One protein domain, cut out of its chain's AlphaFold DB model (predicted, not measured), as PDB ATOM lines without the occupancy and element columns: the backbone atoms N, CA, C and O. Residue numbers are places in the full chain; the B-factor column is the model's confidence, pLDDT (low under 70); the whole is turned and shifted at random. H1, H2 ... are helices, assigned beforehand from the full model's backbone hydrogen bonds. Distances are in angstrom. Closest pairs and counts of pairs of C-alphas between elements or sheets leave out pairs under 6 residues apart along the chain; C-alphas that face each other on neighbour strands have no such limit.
ATOM      1  N   ASN A  10     222.115 256.975 322.551       50.72
ATOM      2  CA  ASN A  10     223.489 257.363 322.282       50.72
ATOM      3  C   ASN A  10     223.749 257.158 320.780       50.72
ATOM      4  O   ASN A  10     224.389 256.195 320.365       50.72
ATOM      5  N   GLY A  11     223.195 258.039 319.936       55.75
ATOM      6  CA  GLY A  11     223.295 257.962 318.474       55.75
ATOM      7  C   GLY A  11     224.745 257.888 317.990       55.75
ATOM      8  O   GLY A  11     225.033 257.251 316.980       55.75
ATOM      9  N   LYS A  12     225.688 258.421 318.780       59.91
ATOM     10  CA  LYS A  12     227.133 258.289 318.556       59.91
ATOM     11  C   LYS A  12     227.633 256.841 318.646       59.91
ATOM     12  O   LYS A  12     228.498 256.471 317.862       59.91
ATOM     13  N   ALA A  13     227.087 256.005 319.533       58.97
ATOM     14  CA  ALA A  13     227.485 254.599 319.661       58.97
ATOM     15  C   ALA A  13     226.986 253.750 318.478       58.97
ATOM     16  O   ALA A  13     227.739 252.941 317.938       58.97
ATOM     17  N   HIS A  14     225.755 253.994 318.010       63.09
ATOM     18  CA  HIS A  14     225.208 253.332 316.820       63.09
ATOM     19  C   HIS A  14     225.991 253.698 315.547       63.09
ATOM     20  O   HIS A  14     226.368 252.818 314.774       63.09
ATOM     21  N   TYR A  15     226.296 254.988 315.347       67.38
ATOM     22  CA  TYR A  15     227.113 255.438 314.214       67.38
ATOM     23  C   TYR A  15     228.553 254.907 314.276       67.38
ATOM     24  O   TYR A  15     229.083 254.476 313.254       67.38
ATOM     25  N   ARG A  16     229.167 254.850 315.467       65.19
ATOM     26  CA  ARG A  16     230.514 254.283 315.655       65.19
ATOM     27  C   ARG A  16     230.555 252.777 315.381       65.19
ATOM     28  O   ARG A  16     231.514 252.303 314.782       65.19
ATOM     29  N   ARG A  17     229.501 252.034 315.742       68.38
ATOM     30  CA  ARG A  17     229.338 250.614 315.383       68.38
ATOM     31  C   ARG A  17     229.240 250.422 313.867       68.38
ATOM     32  O   ARG A  17     229.912 249.550 313.332       68.38
ATOM     33  N   MET A  18     228.456 251.253 313.178       68.00
ATOM     34  CA  MET A  18     228.351 251.232 311.711       68.00
ATOM     35  C   MET A  18     229.687 251.551 311.020       68.00
ATOM     36  O   MET A  18     230.057 250.848 310.085       68.00
ATOM     37  N   GLN A  19     230.439 252.546 311.504       70.88
ATOM     38  CA  GLN A  19     231.783 252.857 310.993       70.88
ATOM     39  C   GLN A  19     232.764 251.699 311.200       70.88
ATOM     40  O   GLN A  19     233.477 251.320 310.277       70.88
ATOM     41  N   LEU A  20     232.778 251.087 312.386       68.12
ATOM     42  CA  LEU A  20     233.693 249.984 312.685       68.12
ATOM     43  C   LEU A  20     233.350 248.689 311.929       68.12
ATOM     44  O   LEU A  20     234.261 247.942 311.571       68.12
ATOM     45  N   LEU A  21     232.067 248.444 311.643       68.31
ATOM     46  CA  LEU A  21     231.633 247.365 310.748       68.31
ATOM     47  C   LEU A  21     232.105 247.592 309.303       68.31
ATOM     48  O   LEU A  21     232.395 246.620 308.614       68.31
ATOM     49  N   GLN A  22     232.214 248.848 308.856       70.69
ATOM     50  CA  GLN A  22     232.700 249.188 307.513       70.69
ATOM     51  C   GLN A  22     234.236 249.226 307.406       70.69
ATOM     52  O   GLN A  22     234.765 248.819 306.377       70.69
ATOM     53  N   GLU A  23     234.960 249.676 308.438       69.50
ATOM     54  CA  GLU A  23     236.418 249.896 308.364       69.50
ATOM     55  C   GLU A  23     237.283 248.774 308.961       69.50
ATOM     56  O   GLU A  23     238.439 248.637 308.564       69.50
ATOM     57  N   LYS A  24     236.789 247.995 309.941       58.94
ATOM     58  CA  LYS A  24     237.649 247.109 310.761       58.94
ATOM     59  C   LYS A  24     237.154 245.671 310.945       58.94
ATOM     60  O   LYS A  24     237.775 244.929 311.698       58.94
ATOM     61  N   GLY A  25     236.082 245.261 310.260       64.31
ATOM     62  CA  GLY A  25     235.653 243.855 310.213       64.31
ATOM     63  C   GLY A  25     235.353 243.248 311.588       64.31
ATOM     64  O   GLY A  25     235.807 242.145 311.885       64.31
ATOM     65  N   ILE A  26     234.628 243.970 312.453       74.88
ATOM     66  CA  ILE A  26     234.227 243.431 313.761       74.88
ATOM     67  C   ILE A  26     233.241 242.270 313.545       74.88
ATOM     68  O   ILE A  26     232.208 242.485 312.904       74.88
ATOM     69  N   PRO A  27     233.513 241.069 314.093       77.38
ATOM     70  CA  PRO A  27     232.665 239.904 313.886       77.38
ATOM     71  C   PRO A  27     231.292 240.094 314.536       77.38
ATOM     72  O   PRO A  27     231.151 240.570 315.665       77.38
ATOM     73  N   THR A  28     230.252 239.698 313.814       80.62
ATOM     74  CA  THR A  28     228.874 239.683 314.307       80.62
ATOM     75  C   THR A  28     228.693 238.642 315.415       80.62
ATOM     76  O   THR A  28     229.420 237.654 315.501       80.62
ATOM     77  N   GLN A  29     227.672 238.812 316.265       84.00
ATOM     78  CA  GLN A  29     227.367 237.848 317.339       84.00
ATOM     79  C   GLN A  29     227.206 236.410 316.819       84.00
ATOM     80  O   GLN A  29     227.555 235.459 317.516       84.00
ATOM     81  N   ALA A  30     226.683 236.257 315.599       82.19
ATOM     82  CA  ALA A  30     226.541 234.966 314.939       82.19
ATOM     83  C   ALA A  30     227.903 234.363 314.558       82.19
ATOM     84  O   ALA A  30     228.123 233.180 314.792       82.19
ATOM     85  N   GLU A  31     228.837 235.165 314.042       83.00
ATOM     86  CA  GLU A  31     230.190 234.709 313.695       83.00
ATOM     87  C   GLU A  31     230.983 234.295 314.933       83.00
ATOM     88  O   GLU A  31     231.594 233.229 314.931       83.00
ATOM     89  N   VAL A  32     230.896 235.065 316.022       82.62
ATOM     90  CA  VAL A  32     231.548 234.713 317.295       82.62
ATOM     91  C   VAL A  32     230.979 233.407 317.858       82.62
ATOM     92  O   VAL A  32     231.738 232.531 318.271       82.62
ATOM     93  N   ARG A  33     229.650 233.225 317.822       88.25
ATOM     94  CA  ARG A  33     229.008 231.969 318.252       88.25
ATOM     95  C   ARG A  33     229.367 230.784 317.361       88.25
ATOM     96  O   ARG A  33     229.548 229.687 317.883       88.25
ATOM     97  N   ASN A  34     229.501 230.995 316.054       86.75
ATOM     98  CA  ASN A  34     229.878 229.946 315.108       86.75
ATOM     99  C   ASN A  34     231.351 229.535 315.247       86.75
ATOM    100  O   ASN A  34     231.659 228.360 315.077       86.75
ATOM    101  N   GLN A  35     232.251 230.470 315.566       86.44
ATOM    102  CA  GLN A  35     233.685 230.188 315.692       86.44
ATOM    103  C   GLN A  35     234.074 229.627 317.065       86.44
ATOM    104  O   GLN A  35     234.889 228.713 317.137       86.44
ATOM    105  N   LEU A  36     233.501 230.152 318.154       85.00
ATOM    106  CA  LEU A  36     233.840 229.718 319.517       85.00
ATOM    107  C   LEU A  36     232.938 228.586 320.034       85.00
ATOM    108  O   LEU A  36     233.302 227.894 320.981       85.00
ATOM    109  N   GLY A  37     231.764 228.390 319.428       85.19
ATOM    110  CA  GLY A  37     230.711 227.525 319.957       85.19
ATOM    111  C   GLY A  37     229.895 228.213 321.060       85.19
ATOM    112  O   GLY A  37     230.392 229.067 321.794       85.19
ATOM    113  N   SER A  38     228.614 227.839 321.187       85.62
ATOM    114  CA  SER A  38     227.653 228.523 322.076       85.62
ATOM    115  C   SER A  38     228.129 228.694 323.531       85.62
ATOM    116  O   SER A  38     228.001 229.806 324.043       85.62
ATOM    117  N   PRO A  39     228.718 227.677 324.200       84.44
ATOM    118  CA  PRO A  39     229.105 227.803 325.608       84.44
ATOM    119  C   PRO A  39     230.271 228.776 325.829       84.44
ATOM    120  O   PRO A  39     230.246 229.578 326.759       84.44
ATOM    121  N   LEU A  40     231.286 228.746 324.958       82.19
ATOM    122  CA  LEU A  40     232.431 229.657 325.057       82.19
ATOM    123  C   LEU A  40     232.070 231.077 324.625       82.19
ATOM    124  O   LEU A  40     232.573 232.033 325.211       82.19
ATOM    125  N   ALA A  41     231.180 231.227 323.643       86.56
ATOM    126  CA  ALA A  41     230.693 232.535 323.233       86.56
ATOM    127  C   ALA A  41     229.919 233.237 324.361       86.56
ATOM    128  O   ALA A  41     230.058 234.443 324.524       86.56
ATOM    129  N   GLU A  42     229.146 232.510 325.173       85.19
ATOM    130  CA  GLU A  42     228.465 233.094 326.336       85.19
ATOM    131  C   GLU A  42     229.436 233.534 327.434       85.19
ATOM    132  O   GLU A  42     229.284 234.638 327.957       85.19
ATOM    133  N   ILE A  43     230.472 232.738 327.726       86.00
ATOM    134  CA  ILE A  43     231.536 233.140 328.662       86.00
ATOM    135  C   ILE A  43     232.234 234.403 328.141       86.00
ATOM    136  O   ILE A  43     232.367 235.378 328.882       86.00
ATOM    137  N   PHE A  44     232.588 234.427 326.853       86.19
ATOM    138  CA  PHE A  44     233.179 235.593 326.199       86.19
ATOM    139  C   PHE A  44     232.268 236.828 326.269       86.19
ATOM    140  O   PHE A  44     232.724 237.909 326.612       86.19
ATOM    141  N   PHE A  45     230.965 236.695 326.012       89.12
ATOM    142  CA  PHE A  45     230.035 237.826 326.106       89.12
ATOM    143  C   PHE A  45     229.814 238.306 327.543       89.12
ATOM    144  O   PHE A  45     229.559 239.492 327.763       89.12
ATOM    145  N   SER A  46     229.921 237.409 328.525       83.31
ATOM    146  CA  SER A  46     229.808 237.762 329.940       83.31
ATOM    147  C   SER A  46     231.039 238.488 330.492       83.31
ATOM    148  O   SER A  46     230.889 239.264 331.433       83.31
ATOM    149  N   SER A  47     232.224 238.291 329.897       84.06
ATOM    150  CA  SER A  47     233.466 238.951 330.321       84.06
ATOM    151  C   SER A  47     233.666 240.355 329.734       84.06
ATOM    152  O   SER A  47     234.576 241.058 330.169       84.06
ATOM    153  N   LEU A  48     232.826 240.782 328.783       84.12
ATOM    154  CA  LEU A  48     232.892 242.116 328.176       84.12
ATOM    155  C   LEU A  48     232.392 243.219 329.123       84.12
ATOM    156  O   LEU A  48     231.436 243.035 329.883       84.12
ATOM    157  N   THR A  49     232.992 244.404 329.015       83.25
ATOM    158  CA  THR A  49     232.516 245.625 329.685       83.25
ATOM    159  C   THR A  49     231.200 246.124 329.068       83.25
ATOM    160  O   THR A  49     230.868 245.799 327.928       83.25
ATOM    161  N   GLU A  50     230.415 246.931 329.795       75.62
ATOM    162  CA  GLU A  50     229.123 247.441 329.289       75.62
ATOM    163  C   GLU A  50     229.261 248.262 327.992       75.62
ATOM    164  O   GLU A  50     228.409 248.172 327.107       75.62
ATOM    165  N   GLU A  51     230.363 248.996 327.811       74.31
ATOM    166  CA  GLU A  51     230.637 249.722 326.561       74.31
ATOM    167  C   GLU A  51     230.888 248.766 325.380       74.31
ATOM    168  O   GLU A  51     230.396 248.985 324.268       74.31
ATOM    169  N   GLU A  52     231.593 247.659 325.626       78.88
ATOM    170  CA  GLU A  52     231.873 246.621 324.629       78.88
ATOM    171  C   GLU A  52     230.626 245.797 324.291       78.88
ATOM    172  O   GLU A  52     230.409 245.447 323.128       78.88
ATOM    173  N   LYS A  53     229.744 245.547 325.266       79.06
ATOM    174  CA  LYS A  53     228.444 244.901 325.024       79.06
ATOM    175  C   LYS A  53     227.562 245.734 324.098       79.06
ATOM    176  O   LYS A  53     226.912 245.171 323.216       79.06
ATOM    177  N   VAL A  54     227.565 247.062 324.242       75.25
ATOM    178  CA  VAL A  54     226.844 247.974 323.336       75.25
ATOM    179  C   VAL A  54     227.435 247.924 321.920       75.25
ATOM    180  O   VAL A  54     226.681 247.837 320.948       75.25
ATOM    181  N   LEU A  55     228.767 247.896 321.783       72.94
ATOM    182  CA  LEU A  55     229.453 247.741 320.489       72.94
ATOM    183  C   LEU A  55     229.122 246.402 319.807       72.94
ATOM    184  O   LEU A  55     228.837 246.371 318.607       72.94
ATOM    185  N   MET A  56     229.070 245.314 320.579       73.69
ATOM    186  CA  MET A  56     228.706 243.977 320.096       73.69
ATOM    187  C   MET A  56     227.194 243.797 319.888       73.69
ATOM    188  O   MET A  56     226.771 242.776 319.351       73.69
ATOM    189  N   GLY A  57     226.359 244.779 320.256       74.56
ATOM    190  CA  GLY A  57     224.900 244.741 320.098       74.56
ATOM    191  C   GLY A  57     224.173 243.843 321.105       74.56
ATOM    192  O   GLY A  57     223.087 243.351 320.803       74.56
ATOM    193  N   LEU A  58     224.780 243.578 322.263       76.25
ATOM    194  CA  LEU A  58     224.237 242.759 323.359       76.25
ATOM    195  C   LEU A  58     223.391 243.573 324.355       76.25
ATOM    196  O   LEU A  58     222.972 243.053 325.386       76.25
ATOM    197  N   SER A  59     223.130 244.847 324.062       71.44
ATOM    198  CA  SER A  59     222.283 245.716 324.878       71.44
ATOM    199  C   SER A  59     220.818 245.232 324.896       71.44
ATOM    200  O   SER A  59     220.288 244.883 323.834       71.44
ATOM    201  N   PRO A  60     220.141 245.228 326.063       64.88
ATOM    202  CA  PRO A  60     218.754 244.782 326.189       64.88
ATOM    203  C   PRO A  60     217.821 245.613 325.296       64.88
ATOM    204  O   PRO A  60     217.995 246.824 325.149       64.88
TER     205      PRO A  60
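Overview. This is residues 10 to 60 of the 695 residues of the protein "Hypothetical protein" of Timema poppense (UniProt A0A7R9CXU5). The helices follow one another round a ring with few contacts: H1, the longest, makes one end, H2 and H3 meet as a corner at the other, and H4 comes back to H1. The printed part has 51 residues with four named helices, H1 to H4 in order, and no named strand; the class is all helix. It is only just compact, close to loose, with a radius of gyration of the C-alphas of 11.3 A, and spans 31 by 21 by 14 A.

Along the chain. H1, residues 11 to 23, is 18.4 A long from C-alpha 11 at (223.295, 257.962, 318.474). H2 is residues 29 to 36, H3 38 to 47 with 14.5 A, and H4 50 to 55, ending at (229.453, 247.741, 320.489).

Arrangement. H1 touches H4 with residues 13 to 17 alone, closest at the C-alphas of Arg 17 and Leu 55, 5.9 A, at a steep tilt of 54 degrees. H3 is close to H4 but not clearly touching; their closest C-alphas, Phe 45 and Lys 53, are 7.3 A apart. H2 and H3 only just touch, with 3 pairs of C-alphas within 8 A, and only at the corner; the closest are Arg 33 and Ala 41, 5.3 A. H1 is apart from H2 and H3. In the four helices every O i to N i+4 pair is within hydrogen-bond range.

Size, cuts and confidence. The printed part has no cut, and its three links are tight. Mean pLDDT of the printed part is 75.7; residues 10 to 18 are among those under 70.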